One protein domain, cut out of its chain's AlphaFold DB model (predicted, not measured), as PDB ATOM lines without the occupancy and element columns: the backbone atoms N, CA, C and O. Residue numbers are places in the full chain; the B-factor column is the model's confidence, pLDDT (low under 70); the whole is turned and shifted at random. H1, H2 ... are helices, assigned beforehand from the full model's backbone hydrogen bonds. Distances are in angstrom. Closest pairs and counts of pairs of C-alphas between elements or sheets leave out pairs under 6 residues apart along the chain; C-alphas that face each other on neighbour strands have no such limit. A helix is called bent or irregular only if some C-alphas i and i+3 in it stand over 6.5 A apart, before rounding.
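This is residues 15 to 85 of the 154 residues of the protein "Dimer_Tnp_hAT domain-containing protein" of Penicillium flavigenum (UniProt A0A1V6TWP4). A small head, made of the short helices H1 and H2 and the first arm of the long, bent helix H3, ends in a long single-helix arm; residues 58 to 85 stick out and make most of the length. The printed part has 71 residues with three named helices, H1, H2, H3 in order, and is all helix. It is extended, with a radius of gyration of the C-alphas of 21.1 A and spans of 71 by 17 by 16 A.

Find C-alpha 16 at (35.833, 42.888, -29.924), where H1, residues 16 to 24, begins and runs 12.3 A. H2, residues 26 to 31, covers 6.8 A; it is neither bent nor irregular, but only just: C-alphas 28 and 31 are 6.0 A apart. H3, residues 38 to 83, was assigned as one helix by its hydrogen bonds but is bent, with C-alphas 51 and 54 6.5 A apart: H3a, residues 38 to 51, covers 20.0 A, and H3b, residues 54 to 83, covers 43.6 A to C-alpha 83 at (8.187, 21.880, -55.471).

H2 and H3a, a helical hairpin, only just touch, with 3 pairs of C-alphas within 8 A, through residues 41 to 44 alone of H3a; look at the closest C-alphas, Val 28 and Ile 41, 6.6 A apart. H1 is close to but not clearly touching H3a, closest at the C-alphas of Leu 21 and Cys 49, 7.0 A. H3a and H3b stand at a shallow tilt of 31 degrees. In H1, H2, H3a and H3b every O i to N i+4 pair is within hydrogen-bond range.

The C-alphas of Ser 35 and Val 85 are the two farthest apart, 71.3 A. The printed part has no cut and no long link; pLDDT is under 70 at residues 54 to 55 and 81 to 85.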
ATOM      1  N   GLY A  15      37.666  45.653 -32.612       85.69
ATOM      2  CA  GLY A  15      38.403  45.378 -31.376       85.69
ATOM      3  C   GLY A  15      37.723  44.381 -30.430       85.69
ATOM      4  O   GLY A  15      38.271  44.088 -29.370       85.69
ATOM      5  N   ALA A  16      36.568  43.812 -30.794       85.81
ATOM      6  CA  ALA A  16      35.833  42.888 -29.924       85.81
ATOM      7  C   ALA A  16      36.672  41.667 -29.490       85.81
ATOM      8  O   ALA A  16      36.461  41.114 -28.412       85.81
ATOM      9  N   GLY A  17      37.652  41.249 -30.302       85.00
ATOM     10  CA  GLY A  17      38.596  40.188 -29.944       85.00
ATOM     11  C   GLY A  17      39.429  40.533 -28.703       85.00
ATOM     12  O   GLY A  17      39.431  39.794 -27.719       85.00
ATOM     13  N   VAL A  18      40.075  41.701 -28.700       87.50
ATOM     14  CA  VAL A  18      40.907  42.125 -27.564       87.50
ATOM     15  C   VAL A  18      40.068  42.421 -26.319       87.50
ATOM     16  O   VAL A  18      40.502  42.130 -25.209       87.50
ATOM     17  N   GLU A  19      38.837  42.912 -26.465       90.94
ATOM     18  CA  GLU A  19      37.925  43.132 -25.333       90.94
ATOM     19  C   GLU A  19      37.528  41.824 -24.643       90.94
ATOM     20  O   GLU A  19      37.544  41.744 -23.414       90.94
ATOM     21  N   ARG A  20      37.214  40.770 -25.411       90.12
ATOM     22  CA  ARG A  20      36.947  39.433 -24.852       90.12
ATOM     23  C   ARG A  20      38.185  38.886 -24.129       90.12
ATOM     24  O   ARG A  20      38.046  38.322 -23.042       90.12
ATOM     25  N   LEU A  21      39.386  39.107 -24.673       89.56
ATOM     26  CA  LEU A  21      40.639  38.763 -23.996       89.56
ATOM     27  C   LEU A  21      40.766  39.513 -22.662       89.56
ATOM     28  O   LEU A  21      40.919  38.868 -21.630       89.56
ATOM     29  N   PHE A  22      40.633  40.841 -22.642       91.94
ATOM     30  CA  PHE A  22      40.729  41.630 -21.406       91.94
ATOM     31  C   PHE A  22      39.630  41.297 -20.391       91.94
ATOM     32  O   PHE A  22      39.877  41.322 -19.185       91.94
ATOM     33  N   ASN A  23      38.436  40.935 -20.859       91.25
ATOM     34  CA  ASN A  23      37.358  40.460 -19.998       91.25
ATOM     35  C   ASN A  23      37.701  39.110 -19.358       91.25
ATOM     36  O   ASN A  23      37.529  38.951 -18.150       91.25
ATOM     37  N   SER A  24      38.224  38.155 -20.131       89.75
ATOM     38  CA  SER A  24      38.642  36.852 -19.595       89.75
ATOM     39  C   SER A  24      39.881  36.948 -18.693       89.75
ATOM     40  O   SER A  24      39.981  36.225 -17.706       89.75
ATOM     41  N   ALA A  25      40.788  37.887 -18.973       93.88
ATOM     42  CA  ALA A  25      41.998  38.160 -18.199       93.88
ATOM     43  C   ALA A  25      41.787  39.174 -17.062       93.88
ATOM     44  O   ALA A  25      42.754  39.716 -16.516       93.88
ATOM     45  N   ARG A  26      40.531  39.439 -16.667       95.06
ATOM     46  CA  ARG A  26      40.201  40.412 -15.614       95.06
ATOM     47  C   ARG A  26      40.916  40.109 -14.292       95.06
ATOM     48  O   ARG A  26      41.295  41.051 -13.600       95.06
ATOM     49  N   ASP A  27      41.173  38.841 -13.955       95.19
ATOM     50  CA  ASP A  27      41.958  38.518 -12.752       95.19
ATOM     51  C   ASP A  27      43.357  39.131 -12.780       95.19
ATOM     52  O   ASP A  27      43.809  39.705 -11.790       95.19
ATOM     53  N   VAL A  28      43.994  39.091 -13.945       95.44
ATOM     54  CA  VAL A  28      45.374  39.515 -14.140       95.44
ATOM     55  C   VAL A  28      45.436  41.030 -14.266       95.44
ATOM     56  O   VAL A  28      46.162  41.694 -13.526       95.44
ATOM     57  N   CYS A  29      44.649  41.590 -15.188       94.50
ATOM     58  CA  CYS A  29      44.697  43.011 -15.524       94.50
ATOM     59  C   CYS A  29      44.041  43.906 -14.470       94.50
ATOM     60  O   CYS A  29      44.403  45.079 -14.363       94.50
ATOM     61  N   HIS A  30      43.087  43.374 -13.699       95.50
ATOM     62  CA  HIS A  30      42.362  44.139 -12.691       95.50
ATOM     63  C   HIS A  30      42.734  43.711 -11.272       95.50
ATOM     64  O   HIS A  30      43.346  44.494 -10.546       95.50
ATOM     65  N   TYR A  31      42.421  42.473 -10.877       96.62
ATOM     66  CA  TYR A  31      42.511  42.068  -9.468       96.62
ATOM     67  C   TYR A  31      43.951  41.900  -8.967       96.62
ATOM     68  O   TYR A  31      44.249  42.237  -7.823       96.62
ATOM     69  N   ARG A  32      44.862  41.411  -9.810       96.62
ATOM     70  CA  ARG A  32      46.248  41.082  -9.429       96.62
ATOM     71  C   ARG A  32      47.293  42.018 -10.019       96.62
ATOM     72  O   ARG A  32      48.482  41.849  -9.763       96.62
ATOM     73  N   ARG A  33      46.875  43.056 -10.745       96.00
ATOM     74  CA  ARG A  33      47.793  44.011 -11.380       96.00
ATOM     75  C   ARG A  33      48.769  44.652 -10.390       96.00
ATOM     76  O   ARG A  33      49.919  44.872 -10.739       96.00
ATOM     77  N   GLY A  34      48.327  44.942  -9.164       96.62
ATOM     78  CA  GLY A  34      49.179  45.546  -8.132       96.62
ATOM     79  C   GLY A  34      50.202  44.593  -7.501       96.62
ATOM     80  O   GLY A  34      51.145  45.062  -6.873       96.62
ATOM     81  N   SER A  35      50.028  43.276  -7.650       97.00
ATOM     82  CA  SER A  35      50.902  42.255  -7.056       97.00
ATOM     83  C   SER A  35      51.804  41.551  -8.072       97.00
ATOM     84  O   SER A  35      52.627  40.721  -7.687       97.00
ATOM     85  N   LEU A  36      51.675  41.883  -9.359       97.25
ATOM     86  CA  LEU A  36      52.450  41.308 -10.452       97.25
ATOM     87  C   LEU A  36      53.383  42.347 -11.071       97.25
ATOM     88  O   LEU A  36      53.067  43.532 -11.144       97.25
ATOM     89  N   GLN A  37      54.534  41.884 -11.562       97.75
ATOM     90  CA  GLN A  37      55.408  42.735 -12.362       97.75
ATOM     91  C   GLN A  37      54.761  43.012 -13.726       97.75
ATOM     92  O   GLN A  37      54.131  42.111 -14.287       97.75
ATOM     93  N   PRO A  38      54.950  44.210 -14.311       96.88
ATOM     94  CA  PRO A  38      54.408  44.533 -15.631       96.88
ATOM     95  C   PRO A  38      54.815  43.523 -16.709       96.88
ATOM     96  O   PRO A  38      53.987  43.135 -17.530       96.88
ATOM     97  N   GLN A  39      56.060  43.035 -16.651       97.88
ATOM     98  CA  GLN A  39      56.548  41.991 -17.553       97.88
ATOM     99  C   GLN A  39      55.725  40.705 -17.419       97.88
ATOM    100  O   GLN A  39      55.240  40.177 -18.409       97.88
ATOM    101  N   THR A  40      55.474  40.256 -16.188       97.44
ATOM    102  CA  THR A  40      54.669  39.057 -15.915       97.44
ATOM    103  C   THR A  40      53.224  39.206 -16.389       97.44
ATOM    104  O   THR A  40      52.642  38.243 -16.875       97.44
ATOM    105  N   ILE A  41      52.641  40.403 -16.267       96.94
ATOM    106  CA  ILE A  41      51.307  40.687 -16.813       96.94
ATOM    107  C   ILE A  41      51.335  40.541 -18.336       96.94
ATOM    108  O   ILE A  41      50.466  39.873 -18.887       96.94
ATOM    109  N   SER A  42      52.337  41.112 -19.009       95.75
ATOM    110  CA  SER A  42      52.493  40.991 -20.463       95.75
ATOM    111  C   SER A  42      52.651  39.535 -20.903       95.75
ATOM    112  O   SER A  42      51.972  39.104 -21.831       95.75
ATOM    113  N   ASP A  43      53.504  38.769 -20.224       95.88
ATOM    114  CA  ASP A  43      53.759  37.365 -20.555       95.88
ATOM    115  C   ASP A  43      52.492  36.517 -20.373       95.88
ATOM    116  O   ASP A  43      52.156  35.691 -21.223       95.88
ATOM    117  N   LEU A  44      51.739  36.761 -19.296       94.62
ATOM    118  CA  LEU A  44      50.488  36.058 -19.031       94.62
ATOM    119  C   LEU A  44      49.402  36.429 -20.047       94.62
ATOM    120  O   LEU A  44      48.693  35.548 -20.529       94.62
ATOM    121  N   MET A  45      49.305  37.706 -20.424       93.94
ATOM    122  CA  MET A  45      48.396  38.155 -21.479       93.94
ATOM    123  C   MET A  45      48.730  37.506 -22.823       93.94
ATOM    124  O   MET A  45      47.826  37.024 -23.502       93.94
ATOM    125  N   MET A  46      50.016  37.428 -23.180       92.94
ATOM    126  CA  MET A  46      50.479  36.762 -24.400       92.94
ATOM    127  C   MET A  46      50.110  35.274 -24.393       92.94
ATOM    128  O   MET A  46      49.534  34.774 -25.355       92.94
ATOM    129  N   TYR A  47      50.366  34.584 -23.278       92.56
ATOM    130  CA  TYR A  47      50.005  33.179 -23.110       92.56
ATOM    131  C   TYR A  47      48.493  32.951 -23.243       92.56
ATOM    132  O   TYR A  47      48.061  31.987 -23.874       92.56
ATOM    133  N   MET A  48      47.666  33.833 -22.675       90.12
ATOM    134  CA  MET A  48      46.209  33.734 -22.790       90.12
ATOM    135  C   MET A  48      45.714  33.941 -24.227       90.12
ATOM    136  O   MET A  48      44.785  33.241 -24.633       90.12
ATOM    137  N   CYS A  49      46.348  34.830 -25.004       86.06
ATOM    138  CA  CYS A  49      46.029  35.013 -26.424       86.06
ATOM    139  C   CYS A  49      46.183  33.700 -27.201       86.06
ATOM    140  O   CYS A  49      45.248  33.275 -27.874       86.06
ATOM    141  N   THR A  50      47.331  33.035 -27.056       84.62
ATOM    142  CA  THR A  50      47.683  31.862 -27.872       84.62
ATOM    143  C   THR A  50      47.076  30.553 -27.364       84.62
ATOM    144  O   THR A  50      46.928  29.605 -28.119       84.62
ATOM    145  N   SER A  51      46.757  30.447 -26.067       82.19
ATOM    146  CA  SER A  51      46.269  29.186 -25.475       82.19
ATOM    147  C   SER A  51      44.757  29.110 -25.307       82.19
ATOM    148  O   SER A  51      44.197  28.021 -25.354       82.19
ATOM    149  N   ARG A  52      44.083  30.236 -25.048       73.50
ATOM    150  CA  ARG A  52      42.646  30.241 -24.734       73.50
ATOM    151  C   ARG A  52      41.801  30.887 -25.808       73.50
ATOM    152  O   ARG A  52      40.656  30.490 -25.974       73.50
ATOM    153  N   PHE A  53      42.341  31.879 -26.504       71.06
ATOM    154  CA  PHE A  53      41.548  32.682 -27.421       71.06
ATOM    155  C   PHE A  53      41.519  32.106 -28.837       71.06
ATOM    156  O   PHE A  53      40.442  31.969 -29.405       71.06
ATOM    157  N   GLU A  54      42.681  31.701 -29.357       67.44
ATOM    158  CA  GLU A  54      42.809  31.076 -30.683       67.44
ATOM    159  C   GLU A  54      41.968  29.790 -30.789       67.44
ATOM    160  O   GLU A  54      41.184  29.636 -31.720       67.44
ATOM    161  N   ILE A  55      42.024  28.932 -29.762       66.19
ATOM    162  CA  ILE A  55      41.263  27.672 -29.712       66.19
ATOM    163  C   ILE A  55      39.746  27.928 -29.683       66.19
ATOM    164  O   ILE A  55      38.992  27.303 -30.422       66.19
ATOM    165  N   GLN A  56      39.282  28.878 -28.864       73.12
ATOM    166  CA  GLN A  56      37.848  29.181 -28.749       73.12
ATOM    167  C   GLN A  56      37.267  29.813 -30.017       73.12
ATOM    168  O   GLN A  56      36.090  29.620 -30.322       73.12
ATOM    169  N   GLU A  57      38.058  30.607 -30.738       77.44
ATOM    170  CA  GLU A  57      37.622  31.219 -31.991       77.44
ATOM    171  C   GLU A  57      37.521  30.185 -33.115       77.44
ATOM    172  O   GLU A  57      36.523  30.179 -33.835       77.44
ATOM    173  N   GLU A  58      38.483  29.265 -33.207       79.50
ATOM    174  CA  GLU A  58      38.467  28.169 -34.179       79.50
ATOM    175  C   GLU A  58      37.288  27.212 -33.941       79.50
ATOM    176  O   GLU A  58      36.525  26.920 -34.863       79.50
ATOM    177  N   GLU A  59      37.057  26.798 -32.691       82.44
ATOM    178  CA  GLU A  59      35.903  25.967 -32.317       82.44
ATOM    179  C   GLU A  59      34.571  26.650 -32.651       82.44
ATOM    180  O   GLU A  59      33.651  26.026 -33.192       82.44
ATOM    181  N   ARG A  60      34.463  27.954 -32.369       82.31
ATOM    182  CA  ARG A  60      33.262  28.734 -32.678       82.31
ATOM    183  C   ARG A  60      33.049  28.882 -34.184       82.31
ATOM    184  O   ARG A  60      31.903  28.813 -34.630       82.31
ATOM    185  N   ALA A  61      34.116  29.083 -34.953       86.19
ATOM    186  CA  ALA A  61      34.050  29.173 -36.407       86.19
ATOM    187  C   ALA A  61      33.552  27.852 -37.012       86.19
ATOM    188  O   ALA A  61      32.570  27.872 -37.756       86.19
ATOM    189  N   MET A  62      34.137  26.720 -36.597       87.12
ATOM    190  CA  MET A  62      33.717  25.382 -37.032       87.12
ATOM    191  C   MET A  62      32.243  25.106 -36.718       87.12
ATOM    192  O   MET A  62      31.496  24.643 -37.579       87.12
ATOM    193  N   LEU A  63      31.794  25.430 -35.500       88.25
ATOM    194  CA  LEU A  63      30.387  25.290 -35.116       88.25
ATOM    195  C   LEU A  63      29.463  26.156 -35.979       88.25
ATOM    196  O   LEU A  63      28.404  25.690 -36.393       88.25
ATOM    197  N   SER A  64      29.849  27.402 -36.261       89.44
ATOM    198  CA  SER A  64      29.025  28.298 -37.078       89.44
ATOM    199  C   SER A  64      28.885  27.812 -38.522       89.44
ATOM    200  O   SER A  64      27.794  27.875 -39.082       89.44
ATOM    201  N   GLU A  65      29.963  27.273 -39.100       91.75
ATOM    202  CA  GLU A  65      29.958  26.709 -40.447       91.75
ATOM    203  C   GLU A  65      29.051  25.478 -40.513       91.75
ATOM    204  O   GLU A  65      28.203  25.383 -41.399       91.75
ATOM    205  N   TYR A  66      29.172  24.575 -39.535       90.31
ATOM    206  CA  TYR A  66      28.339  23.376 -39.461       90.31
ATOM    207  C   TYR A  66      26.845  23.715 -39.352       90.31
ATOM    208  O   TYR A  66      26.029  23.174 -40.099       90.31
ATOM    209  N   LEU A  67      26.483  24.644 -38.458       90.12
ATOM    210  CA  LEU A  67      25.094  25.073 -38.286       90.12
ATOM    211  C   LEU A  67      24.551  25.772 -39.541       90.12
ATOM    212  O   LEU A  67      23.422  25.501 -39.943       90.12
ATOM    213  N   SER A  68      25.362  26.603 -40.199       92.19
ATOM    214  CA  SER A  68      24.985  27.248 -41.462       92.19
ATOM    215  C   SER A  68      24.762  26.231 -42.585       92.19
ATOM    216  O   SER A  68      23.779  26.322 -43.318       92.19
ATOM    217  N   ALA A  69      25.628  25.221 -42.707       91.19
ATOM    218  CA  ALA A  69      25.458  24.156 -43.693       91.19
ATOM    219  C   ALA A  69      24.150  23.380 -43.469       91.19
ATOM    220  O   ALA A  69      23.426  23.092 -44.427       91.19
ATOM    221  N   GLN A  70      23.822  23.086 -42.208       87.12
ATOM    222  CA  GLN A  70      22.580  22.413 -41.839       87.12
ATOM    223  C   GLN A  70      21.341  23.267 -42.154       87.12
ATOM    224  O   GLN A  70      20.362  22.746 -42.686       87.12
ATOM    225  N   GLU A  71      21.388  24.574 -41.886       89.69
ATOM    226  CA  GLU A  71      20.322  25.522 -42.233       89.69
ATOM    227  C   GLU A  71      20.076  25.574 -43.750       89.69
ATOM    228  O   GLU A  71      18.938  25.442 -44.208       89.69
ATOM    229  N   ILE A  72      21.146  25.680 -44.548       88.94
ATOM    230  CA  ILE A  72      21.068  25.676 -46.018       88.94
ATOM    231  C   ILE A  72      20.452  24.369 -46.527       88.94
ATOM    232  O   ILE A  72      19.638  24.380 -47.457       88.94
ATOM    233  N   GLN A  73      20.833  23.234 -45.936       90.88
ATOM    234  CA  GLN A  73      20.283  21.935 -46.301       90.88
ATOM    235  C   GLN A  73      18.786  21.842 -45.979       90.88
ATOM    236  O   GLN A  73      18.015  21.442 -46.851       90.88
ATOM    237  N   ALA A  74      18.365  22.270 -44.788       89.88
ATOM    238  CA  ALA A  74      16.957  22.269 -44.393       89.88
ATOM    239  C   ALA A  74      16.099  23.142 -45.326       89.88
ATOM    240  O   ALA A  74      15.074  22.685 -45.831       89.88
ATOM    241  N   ALA A  75      16.561  24.354 -45.650       88.25
ATOM    242  CA  ALA A  75      15.870  25.245 -46.585       88.25
ATOM    243  C   ALA A  75      15.768  24.644 -48.000       88.25
ATOM    244  O   ALA A  75      14.770  24.813 -48.708       88.25
ATOM    245  N   LYS A  76      16.800  23.912 -48.437       89.88
ATOM    246  CA  LYS A  76      16.790  23.208 -49.724       89.88
ATOM    247  C   LYS A  76      15.786  22.055 -49.728       89.88
ATOM    248  O   LYS A  76      15.089  21.875 -50.728       89.88
ATOM    249  N   GLU A  77      15.710  21.282 -48.651       85.56
ATOM    250  CA  GLU A  77      14.746  20.189 -48.498       85.56
ATOM    251  C   GLU A  77      13.306  20.712 -48.472       85.56
ATOM    252  O   GLU A  77      12.475  20.198 -49.218       85.56
ATOM    253  N   GLU A  78      13.027  21.791 -47.733       79.50
ATOM    254  CA  GLU A  78      11.717  22.456 -47.718       79.50
ATOM    255  C   GLU A  78      11.307  22.916 -49.122       79.50
ATOM    256  O   GLU A  78      10.214  22.601 -49.592       79.50
ATOM    257  N   ARG A  79      12.205  23.594 -49.846       74.69
ATOM    258  CA  ARG A  79      11.930  24.035 -51.219       74.69
ATOM    259  C   ARG A  79      11.687  22.861 -52.167       74.69
ATOM    260  O   ARG A  79      10.864  22.959 -53.072       74.69
ATOM    261  N   THR A  80      12.390  21.749 -51.965       74.56
ATOM    262  CA  THR A  80      12.207  20.532 -52.767       74.56
ATOM    263  C   THR A  80      10.857  19.878 -52.465       74.56
ATOM    264  O   THR A  80      10.168  19.473 -53.396       74.56
ATOM    265  N   GLN A  81      10.435  19.841 -51.196       69.56
ATOM    266  CA  GLN A  81       9.109  19.364 -50.786       69.56
ATOM    267  C   GLN A  81       7.983  20.264 -51.312       69.56
ATOM    268  O   GLN A  81       7.003  19.760 -51.845       69.56
ATOM    269  N   GLN A  82       8.141  21.589 -51.247       63.84
ATOM    270  CA  GLN A  82       7.186  22.548 -51.815       63.84
ATOM    271  C   GLN A  82       7.100  22.462 -53.344       63.84
ATOM    272  O   GLN A  82       6.059  22.755 -53.921       63.84
ATOM    273  N   GLN A  83       8.186  22.079 -54.021       60.88
ATOM    274  CA  GLN A  83       8.187  21.880 -55.471       60.88
ATOM    275  C   GLN A  83       7.642  20.499 -55.878       60.88
ATOM    276  O   GLN A  83       7.131  20.346 -56.985       60.88
ATOM    277  N   LEU A  84       7.685  19.522 -54.969       59.03
ATOM    278  CA  LEU A  84       6.979  18.241 -55.036       59.03
ATOM    279  C   LEU A  84       5.575  18.367 -54.416       59.03
ATOM    280  O   LEU A  84       5.200  17.585 -53.544       59.03
ATOM    281  N   VAL A  85       4.749  19.306 -54.895       61.19
ATOM    282  CA  VAL A  85       3.288  19.125 -54.802       61.19
ATOM    283  C   VAL A  85       2.936  18.040 -55.813       61.19
ATOM    284  O   VAL A  85       2.574  18.308 -56.954       61.19
TER     285      VAL A  85